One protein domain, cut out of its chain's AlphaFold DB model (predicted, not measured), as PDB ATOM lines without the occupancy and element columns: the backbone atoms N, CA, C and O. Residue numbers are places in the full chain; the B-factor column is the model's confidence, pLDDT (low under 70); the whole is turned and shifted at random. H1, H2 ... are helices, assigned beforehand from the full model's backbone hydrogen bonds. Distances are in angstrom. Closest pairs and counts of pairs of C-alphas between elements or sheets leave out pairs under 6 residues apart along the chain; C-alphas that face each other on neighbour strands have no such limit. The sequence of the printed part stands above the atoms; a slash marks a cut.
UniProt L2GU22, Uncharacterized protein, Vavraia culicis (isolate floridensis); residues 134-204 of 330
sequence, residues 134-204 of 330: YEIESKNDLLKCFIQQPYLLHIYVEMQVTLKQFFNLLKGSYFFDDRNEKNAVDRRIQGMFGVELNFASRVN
ATOM      1  N   TYR A 134      27.857  20.710 -44.524       52.47
ATOM      2  CA  TYR A 134      28.138  19.323 -44.176       52.47
ATOM      3  C   TYR A 134      27.908  18.309 -45.316       52.47
ATOM      4  O   TYR A 134      28.384  17.184 -45.211       52.47
ATOM      5  N   GLU A 135      27.265  18.692 -46.424       62.28
ATOM      6  CA  GLU A 135      26.958  17.798 -47.556       62.28
ATOM      7  C   GLU A 135      27.872  17.967 -48.785       62.28
ATOM      8  O   GLU A 135      27.648  17.328 -49.815       62.28
ATOM      9  N   ILE A 136      28.911  18.816 -48.740       75.38
ATOM     10  CA  ILE A 136      29.780  18.997 -49.917       75.38
ATOM     11  C   ILE A 136      30.727  17.794 -50.078       75.38
ATOM     12  O   ILE A 136      31.873  17.789 -49.619       75.38
ATOM     13  N   GLU A 137      30.278  16.760 -50.783       77.19
ATOM     14  CA  GLU A 137      31.077  15.563 -51.065       77.19
ATOM     15  C   GLU A 137      31.747  15.611 -52.436       77.19
ATOM     16  O   GLU A 137      32.889  15.165 -52.583       77.19
ATOM     17  N   SER A 138      31.080  16.203 -53.430       81.88
ATOM     18  CA  SER A 138      31.545  16.210 -54.815       81.88
ATOM     19  C   SER A 138      31.911  17.601 -55.339       81.88
ATOM     20  O   SER A 138      31.541  18.648 -54.802       81.88
ATOM     21  N   LYS A 139      32.608  17.619 -56.484       81.12
ATOM     22  CA  LYS A 139      32.867  18.845 -57.254       81.12
ATOM     23  C   LYS A 139      31.567  19.555 -57.655       81.12
ATOM     24  O   LYS A 139      31.547  20.782 -57.694       81.12
ATOM     25  N   ASN A 140      30.511  18.808 -57.973       82.81
ATOM     26  CA  ASN A 140      29.237  19.397 -58.383       82.81
ATOM     27  C   ASN A 140      28.562  20.113 -57.212       82.81
ATOM     28  O   ASN A 140      27.999  21.183 -57.412       82.81
ATOM     29  N   ASP A 141      28.690  19.587 -55.994       82.44
ATOM     30  CA  ASP A 141      28.123  20.222 -54.799       82.44
ATOM     31  C   ASP A 141      28.845  21.530 -54.471       82.44
ATOM     32  O   ASP A 141      28.211  22.517 -54.108       82.44
ATOM     33  N   LEU A 142      30.155  21.605 -54.734       85.94
ATOM     34  CA  LEU A 142      30.886  22.869 -54.656       85.94
ATOM     35  C   LEU A 142      30.398  23.891 -55.699       85.94
ATOM     36  O   LEU A 142      30.265  25.072 -55.384       85.94
ATOM     37  N   LEU A 143      30.097  23.461 -56.931       85.50
ATOM     38  CA  LEU A 143      29.529  24.356 -57.950       85.50
ATOM     39  C   LEU A 143      28.127  24.849 -57.556       85.50
ATOM     40  O   LEU A 143      27.843  26.034 -57.730       85.50
ATOM     41  N   LYS A 144      27.283  23.989 -56.966       81.12
ATOM     42  CA  LYS A 144      25.992  24.399 -56.378       81.12
ATOM     43  C   LYS A 144      26.194  25.443 -55.285       81.12
ATOM     44  O   LYS A 144      25.524  26.475 -55.292       81.12
ATOM     45  N   CYS A 145      27.167  25.208 -54.408       80.62
ATOM     46  CA  CYS A 145      27.510  26.112 -53.323       80.62
ATOM     47  C   CYS A 145      27.925  27.497 -53.849       80.62
ATOM     48  O   CYS A 145      27.431  28.505 -53.360       80.62
ATOM     49  N   PHE A 146      28.732  27.577 -54.913       84.62
ATOM     50  CA  PHE A 146      29.093  28.854 -55.548       84.62
ATOM     51  C   PHE A 146      27.908  29.628 -56.123       84.62
ATOM     52  O   PHE A 146      27.911  30.859 -56.110       84.62
ATOM     53  N   ILE A 147      26.905  28.917 -56.628       76.94
ATOM     54  CA  ILE A 147      25.689  29.510 -57.184       76.94
ATOM     55  C   ILE A 147      24.794  30.047 -56.056       76.94
ATOM     56  O   ILE A 147      24.248  31.142 -56.164       76.94
ATOM     57  N   GLN A 148      24.671  29.305 -54.954       73.62
ATOM     58  CA  GLN A 148      23.859  29.688 -53.793       73.62
ATOM     59  C   GLN A 148      24.535  30.741 -52.906       73.62
ATOM     60  O   GLN A 148      23.854  31.561 -52.295       73.62
ATOM     61  N   GLN A 149      25.867  30.730 -52.841       76.31
ATOM     62  CA  GLN A 149      26.686  31.602 -52.001       76.31
ATOM     63  C   GLN A 149      27.754  32.317 -52.849       76.31
ATOM     64  O   GLN A 149      28.925  31.918 -52.856       76.31
ATOM     65  N   PRO A 150      27.403  33.418 -53.542       76.38
ATOM     66  CA  PRO A 150      28.337  34.118 -54.430       76.38
ATOM     67  C   PRO A 150      29.577  34.692 -53.739       76.38
ATOM     68  O   PRO A 150      30.592  34.918 -54.395       76.38
ATOM     69  N   TYR A 151      29.542  34.892 -52.417       78.56
ATOM     70  CA  TYR A 151      30.728  35.299 -51.661       78.56
ATOM     71  C   TYR A 151      31.799  34.197 -51.632       78.56
ATOM     72  O   TYR A 151      32.980  34.512 -51.718       78.56
ATOM     73  N   LEU A 152      31.429  32.908 -51.604       85.25
ATOM     74  CA  LEU A 152      32.410  31.817 -51.697       85.25
ATOM     75  C   LEU A 152      33.044  31.749 -53.083       85.25
ATOM     76  O   LEU A 152      34.248  31.529 -53.192       85.25
ATOM     77  N   LEU A 153      32.253  31.981 -54.136       86.81
ATOM     78  CA  LEU A 153      32.779  32.098 -55.495       86.81
ATOM     79  C   LEU A 153      33.754  33.273 -55.602       86.81
ATOM     80  O   LEU A 153      34.811  33.147 -56.216       86.81
ATOM     81  N   HIS A 154      33.418  34.403 -54.982       85.94
ATOM     82  CA  HIS A 154      34.300  35.558 -54.941       85.94
ATOM     83  C   HIS A 154      35.624  35.235 -54.237       85.94
ATOM     84  O   HIS A 154      36.684  35.504 -54.794       85.94
ATOM     85  N   ILE A 155      35.587  34.576 -53.076       88.62
ATOM     86  CA  ILE A 155      36.801  34.160 -52.357       88.62
ATOM     87  C   ILE A 155      37.621  33.170 -53.188       88.62
ATOM     88  O   ILE A 155      38.837  33.306 -53.271       88.62
ATOM     89  N   TYR A 156      36.976  32.208 -53.854       91.50
ATOM     90  CA  TYR A 156      37.653  31.302 -54.783       91.50
ATOM     91  C   TYR A 156      38.408  32.070 -55.878       91.50
ATOM     92  O   TYR A 156      39.581  31.791 -56.141       91.50
ATOM     93  N   VAL A 157      37.751  33.066 -56.481       89.50
ATOM     94  CA  VAL A 157      38.355  33.942 -57.490       89.50
ATOM     95  C   VAL A 157      39.505  34.758 -56.899       89.50
ATOM     96  O   VAL A 157      40.537  34.881 -57.545       89.50
ATOM     97  N   GLU A 158      39.394  35.292 -55.684       88.94
ATOM     98  CA  GLU A 158      40.502  36.025 -55.056       88.94
ATOM     99  C   GLU A 158      41.706  35.132 -54.750       88.94
ATOM    100  O   GLU A 158      42.851  35.559 -54.893       88.94
ATOM    101  N   MET A 159      41.460  33.894 -54.321       89.94
ATOM    102  CA  MET A 159      42.519  32.973 -53.917       89.94
ATOM    103  C   MET A 159      43.347  32.460 -55.097       89.94
ATOM    104  O   MET A 159      44.475  32.031 -54.874       89.94
ATOM    105  N   GLN A 160      42.816  32.498 -56.328       90.62
ATOM    106  CA  GLN A 160      43.513  32.048 -57.545       90.62
ATOM    107  C   GLN A 160      44.136  30.645 -57.397       90.62
ATOM    108  O   GLN A 160      45.249  30.373 -57.844       90.62
ATOM    109  N   VAL A 161      43.392  29.734 -56.767       91.38
ATOM    110  CA  VAL A 161      43.779  28.330 -56.571       91.38
ATOM    111  C   VAL A 161      42.967  27.406 -57.473       91.38
ATOM    112  O   VAL A 161      41.894  27.757 -57.964       91.38
ATOM    113  N   THR A 162      43.443  26.175 -57.670       90.31
ATOM    114  CA  THR A 162      42.638  25.162 -58.364       90.31
ATOM    115  C   THR A 162      41.384  24.818 -57.559       90.31
ATOM    116  O   THR A 162      41.390  24.837 -56.328       90.31
ATOM    117  N   LEU A 163      40.316  24.406 -58.246       89.56
ATOM    118  CA  LEU A 163      39.061  24.014 -57.594       89.56
ATOM    119  C   LEU A 163      39.254  22.911 -56.538       89.56
ATOM    120  O   LEU A 163      38.605  22.930 -55.498       89.56
ATOM    121  N   LYS A 164      40.183  21.974 -56.778       90.19
ATOM    122  CA  LYS A 164      40.526  20.905 -55.828       90.19
ATOM    123  C   LYS A 164      41.214  21.451 -54.574       90.19
ATOM    124  O   LYS A 164      40.880  21.040 -53.469       90.19
ATOM    125  N   GLN A 165      42.161  22.373 -54.736       91.44
ATOM    126  CA  GLN A 165      42.816  23.025 -53.598       91.44
ATOM    127  C   GLN A 165      41.812  23.841 -52.788       91.44
ATOM    128  O   GLN A 165      41.795  23.731 -51.567       91.44
ATOM    129  N   PHE A 166      40.941  24.598 -53.460       92.50
ATOM    130  CA  PHE A 166      39.891  25.352 -52.784       92.50
ATOM    131  C   PHE A 166      38.946  24.445 -52.004       92.50
ATOM    132  O   PHE A 166      38.665  24.718 -50.846       92.50
ATOM    133  N   PHE A 167      38.496  23.344 -52.607       90.56
ATOM    134  CA  PHE A 167      37.640  22.363 -51.946       90.56
ATOM    135  C   PHE A 167      38.266  21.820 -50.656       90.56
ATOM    136  O   PHE A 167      37.606  21.770 -49.624       90.56
ATOM    137  N   ASN A 168      39.554  21.470 -50.698       89.69
ATOM    138  CA  ASN A 168      40.269  20.979 -49.521       89.69
ATOM    139  C   ASN A 168      40.400  22.060 -48.438       89.69
ATOM    140  O   ASN A 168      40.204  21.772 -47.260       89.69
ATOM    141  N   LEU A 169      40.700  23.302 -48.829       91.12
ATOM    142  CA  LEU A 169      40.782  24.428 -47.897       91.12
ATOM    143  C   LEU A 169      39.420  24.760 -47.288       91.12
ATOM    144  O   LEU A 169      39.340  25.039 -46.099       91.12
ATOM    145  N   LEU A 170      38.347  24.696 -48.073       89.12
ATOM    146  CA  LEU A 170      36.996  24.899 -47.574       89.12
ATOM    147  C   LEU A 170      36.641  23.811 -46.557       89.12
ATOM    148  O   LEU A 170      36.230  24.145 -45.455       89.12
ATOM    149  N   LYS A 171      36.877  22.532 -46.867       87.00
ATOM    150  CA  LYS A 171      36.602  21.424 -45.936       87.00
ATOM    151  C   LYS A 171      37.372  21.508 -44.624       87.00
ATOM    152  O   LYS A 171      36.840  21.115 -43.597       87.00
ATOM    153  N   GLY A 172      38.606  22.002 -44.668       86.06
ATOM    154  CA  GLY A 172      39.436  22.220 -43.484       86.06
ATOM    155  C   GLY A 172      39.268  23.602 -42.849       86.06
ATOM    156  O   GLY A 172      40.165  24.023 -42.126       86.06
ATOM    157  N   SER A 173      38.222  24.361 -43.191       87.19
ATOM    158  CA  SER A 173      37.979  25.697 -42.628       87.19
ATOM    159  C   SER A 173      37.073  25.634 -41.407       87.19
ATOM    160  O   SER A 173      36.180  24.787 -41.340       87.19
ATOM    161  N   TYR A 174      37.279  26.571 -40.483       83.19
ATOM    162  CA  TYR A 174      36.413  26.784 -39.320       83.19
ATOM    163  C   TYR A 174      34.987  27.201 -39.740       83.19
ATOM    164  O   TYR A 174      34.000  26.945 -39.055       83.19
ATOM    165  N   PHE A 175      34.857  27.827 -40.911       80.94
ATOM    166  CA  PHE A 175      33.589  28.154 -41.553       80.94
ATOM    167  C   PHE A 175      32.793  26.913 -41.965       80.94
ATOM    168  O   PHE A 175      31.561  26.982 -42.010       80.94
ATOM    169  N   PHE A 176      33.476  25.821 -42.307       78.88
ATOM    170  CA  PHE A 176      32.860  24.573 -42.744       78.88
ATOM    171  C   PHE A 176      32.537  23.645 -41.571       78.88
ATOM    172  O   PHE A 176      31.435  23.110 -41.524       78.88
ATOM    173  N   ASP A 177      33.467  23.492 -40.629       77.00
ATOM    174  CA  ASP A 177      33.298  22.713 -39.396       77.00
ATOM    175  C   ASP A 177      33.904  23.513 -38.238       77.00
ATOM    176  O   ASP A 177      35.052  23.950 -38.315       77.00
ATOM    177  N   ASP A 178      33.140  23.713 -37.164       78.00
ATOM    178  CA  ASP A 178      33.560  24.498 -36.000       78.00
ATOM    179  C   ASP A 178      34.687  23.828 -35.195       78.00
ATOM    180  O   ASP A 178      35.329  24.471 -34.363       78.00
ATOM    181  N   ARG A 179      34.973  22.554 -35.470       80.88
ATOM    182  CA  ARG A 179      36.104  21.813 -34.900       80.88
ATOM    183  C   ARG A 179      37.418  22.083 -35.624       80.88
ATOM    184  O   ARG A 179      38.476  21.743 -35.096       80.88
ATOM    185  N   ASN A 180      37.367  22.651 -36.827       83.06
ATOM    186  CA  ASN A 180      38.563  22.953 -37.605       83.06
ATOM    187  C   ASN A 180      39.253  24.230 -37.122       83.06
ATOM    188  O   ASN A 180      38.634  25.157 -36.600       83.06
ATOM    189  N   GLU A 181      40.551  24.326 -37.390       85.19
ATOM    190  CA  GLU A 181      41.290  25.568 -37.187       85.19
ATOM    191  C   GLU A 181      40.955  26.612 -38.262       85.19
ATOM    192  O   GLU A 181      40.697  26.298 -39.428       85.19
ATOM    193  N   LYS A 182      41.005  27.891 -37.873       86.69
ATOM    194  CA  LYS A 182      40.814  29.010 -38.803       86.69
ATOM    195  C   LYS A 182      41.918  29.006 -39.861       86.69
ATOM    196  O   LYS A 182      43.101  29.082 -39.536       86.69
ATOM    197  N   ASN A 183      41.538  29.020 -41.134       89.69
ATOM    198  CA  ASN A 183      42.475  28.974 -42.250       89.69
ATOM    199  C   ASN A 183      42.380  30.206 -43.176       89.69
ATOM    200  O   ASN A 183      41.907  31.282 -42.803       89.69
ATOM    201  N   ALA A 184      42.944  30.108 -44.385       88.31
ATOM    202  CA  ALA A 184      42.935  31.202 -45.359       88.31
ATOM    203  C   ALA A 184      41.521  31.593 -45.832       88.31
ATOM    204  O   ALA A 184      41.275  32.778 -46.047       88.31
ATOM    205  N   VAL A 185      40.606  30.628 -45.964       88.38
ATOM    206  CA  VAL A 185      39.206  30.867 -46.341       88.38
ATOM    207  C   VAL A 185      38.515  31.667 -45.241       88.38
ATOM    208  O   VAL A 185      37.933  32.708 -45.526       88.38
ATOM    209  N   ASP A 186      38.674  31.264 -43.980       84.50
ATOM    210  CA  ASP A 186      38.064  31.944 -42.829       84.50
ATOM    211  C   ASP A 186      38.483  33.410 -42.723       84.50
ATOM    212  O   ASP A 186      37.641  34.291 -42.552       84.50
ATOM    213  N   ARG A 187      39.782  33.686 -42.896       85.94
ATOM    214  CA  ARG A 187      40.321  35.055 -42.882       85.94
ATOM    215  C   ARG A 187      39.736  35.919 -43.996       85.94
ATOM    216  O   ARG A 187      39.480  37.101 -43.784       85.94
ATOM    217  N   ARG A 188      39.509  35.341 -45.179       85.69
ATOM    218  CA  ARG A 188      38.896  36.046 -46.316       85.69
ATOM    219  C   ARG A 188      37.421  36.323 -46.067       85.69
ATOM    220  O   ARG A 188      36.981  37.443 -46.296       85.69
ATOM    221  N   ILE A 189      36.688  35.349 -45.528       82.69
ATOM    222  CA  ILE A 189      35.290  35.535 -45.123       82.69
ATOM    223  C   ILE A 189      35.206  36.655 -44.075       82.69
ATOM    224  O   ILE A 189      34.477  37.622 -44.276       82.69
ATOM    225  N   GLN A 190      36.002  36.593 -43.006       80.31
ATOM    226  CA  GLN A 190      36.052  37.646 -41.981       80.31
ATOM    227  C   GLN A 190      36.385  39.019 -42.575       80.31
ATOM    228  O   GLN A 190      35.719  40.000 -42.251       80.31
ATOM    229  N   GLY A 191      37.355  39.085 -43.493       77.38
ATOM    230  CA  GLY A 191      37.712  40.315 -44.197       77.38
ATOM    231  C   GLY A 191      36.563  40.913 -45.015       77.38
ATOM    232  O   GLY A 191      36.400  42.130 -45.023       77.38
ATOM    233  N   MET A 192      35.733  40.083 -45.661       73.94
ATOM    234  CA  MET A 192      34.575  40.557 -46.434       73.94
ATOM    235  C   MET A 192      33.455  41.116 -45.553       73.94
ATOM    236  O   MET A 192      32.810  42.089 -45.935       73.94
ATOM    237  N   PHE A 193      33.206  40.498 -44.396       72.25
ATOM    238  CA  PHE A 193      32.106  40.890 -43.509       72.25
ATOM    239  C   PHE A 193      32.517  41.912 -42.439       72.25
ATOM    240  O   PHE A 193      31.646  42.516 -41.821       72.25
ATOM    241  N   GLY A 194      33.818  42.132 -42.228       64.12
ATOM    242  CA  GLY A 194      34.336  43.133 -41.291       64.12
ATOM    243  C   GLY A 194      34.046  42.829 -39.817       64.12
ATOM    244  O   GLY A 194      34.081  43.738 -38.994       64.12
ATOM    245  N   VAL A 195      33.737  41.572 -39.483       63.69
ATOM    246  CA  VAL A 195      33.409  41.116 -38.125       63.69
ATOM    247  C   VAL A 195      34.163  39.817 -37.842       63.69
ATOM    248  O   VAL A 195      34.279  38.961 -38.724       63.69
ATOM    249  N   GLU A 196      34.658  39.642 -36.613       61.38
ATOM    250  CA  GLU A 196      35.121  38.332 -36.146       61.38
ATOM    251  C   GLU A 196      33.932  37.373 -36.091       61.38
ATOM    252  O   GLU A 196      33.133  37.359 -35.156       61.38
ATOM    253  N   LEU A 197      33.787  36.582 -37.147       62.09
ATOM    254  CA  LEU A 197      32.723  35.601 -37.235       62.09
ATOM    255  C   LEU A 197      33.037  34.438 -36.290       62.09
ATOM    256  O   LEU A 197      34.001  33.695 -36.495       62.09
ATOM    257  N   ASN A 198      32.212  34.294 -35.253       62.00
ATOM    258  CA  ASN A 198      32.201  33.130 -34.381       62.00
ATOM    259  C   ASN A 198      31.140  32.149 -34.902       62.00
ATOM    260  O   ASN A 198      29.956  32.275 -34.598       62.00
ATOM    261  N   PHE A 199      31.547  31.212 -35.764       63.19
ATOM    262  CA  PHE A 199      30.620  30.286 -36.425       63.19
ATOM    263  C   PHE A 199      30.048  29.217 -35.476       63.19
ATOM    264  O   PHE A 199      29.055  28.582 -35.826       63.19
ATOM    265  N   ALA A 200      30.575  29.095 -34.250       51.34
ATOM    266  CA  ALA A 200      30.031  28.237 -33.190       51.34
ATOM    267  C   ALA A 200      28.576  28.581 -32.801       51.34
ATOM    268  O   ALA A 200      27.836  27.727 -32.313       51.34
ATOM    269  N   SER A 201      28.102  29.807 -33.062       48.00
ATOM    270  CA  SER A 201      26.700  30.171 -32.819       48.00
ATOM    271  C   SER A 201      25.708  29.485 -33.774       48.00
ATOM    272  O   SER A 201      24.503  29.543 -33.528       48.00
ATOM    273  N   ARG A 202      26.180  28.832 -34.849       52.78
ATOM    274  CA  ARG A 202      25.333  28.093 -35.804       52.78
ATOM    275  C   ARG A 202      24.714  26.837 -35.188       52.78
ATOM    276  O   ARG A 202      23.560  26.533 -35.479       52.78
ATOM    277  N   VAL A 203      25.433  26.161 -34.289       44.12
ATOM    278  CA  VAL A 203      24.944  24.959 -33.588       44.12
ATOM    279  C   VAL A 203      23.734  25.293 -32.706       44.12
ATOM    280  O   VAL A 203      22.753  24.556 -32.682       44.12
ATOM    281  N   ASN A 204      23.732  26.471 -32.076       35.75
ATOM    282  CA  ASN A 204      22.639  26.910 -31.203       35.75
ATOM    283  C   ASN A 204      21.414  27.465 -31.949       35.75
ATOM    284  O   ASN A 204      20.366  27.657 -31.336       35.75
TER     285      ASN A 204
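This is residues 134 to 204 of the 330 residues of an uncharacterized protein of Vavraia culicis (isolate floridensis) (UniProt L2GU22). Four short helices form a cluster in which H2 meets H1 at a corner and H4 packs steeply across H2; H3 closes in beside them. H5 ends the printed part, away from the other helices. The printed part has 71 residues, 45 of them in five named helices, H1 to H5 in order along the chain, with no named strand; its class is all helix, and it is compact, with a radius of gyration of the C-alphas of 11.6 A and spans of 29 by 24 by 21 A.

H2, residues 150 to 159, is 14.2 A long; H1, 139 to 148, 14.5 A, begins at C-alpha (32.867, 18.845, -57.254). H4, 184 to 193, is 14.6 A; H3, 163 to 171, 12.2 A; H5, 199 to 204, 10.1 A, ends at C-alpha (22.639, 26.910, -31.203).

H2 and H4 touch at a steep tilt of 53 degrees, opposite ways; their closest C-alphas, Ile 155 and Arg 188, are 6.7 A apart. H1 and H2 touch only at the corner, closest C-alphas Phe 146 and Leu 153, 4.9 A. H3 and H4 only just touch, with 3 pairs of C-alphas within 8 A, the closest Leu 170 and Val 185, 6.5 A. Every O i to N i+4 pair is within hydrogen-bond range in H1, H2, H3 and H4; H5 has 0 of 2, but 3 of 3 O i to N i+3 pairs.

The printed part has no cut. The link from H3 to H4 is long. The pLDDT is under 70 at residues 134 to 135 and 194 to 204.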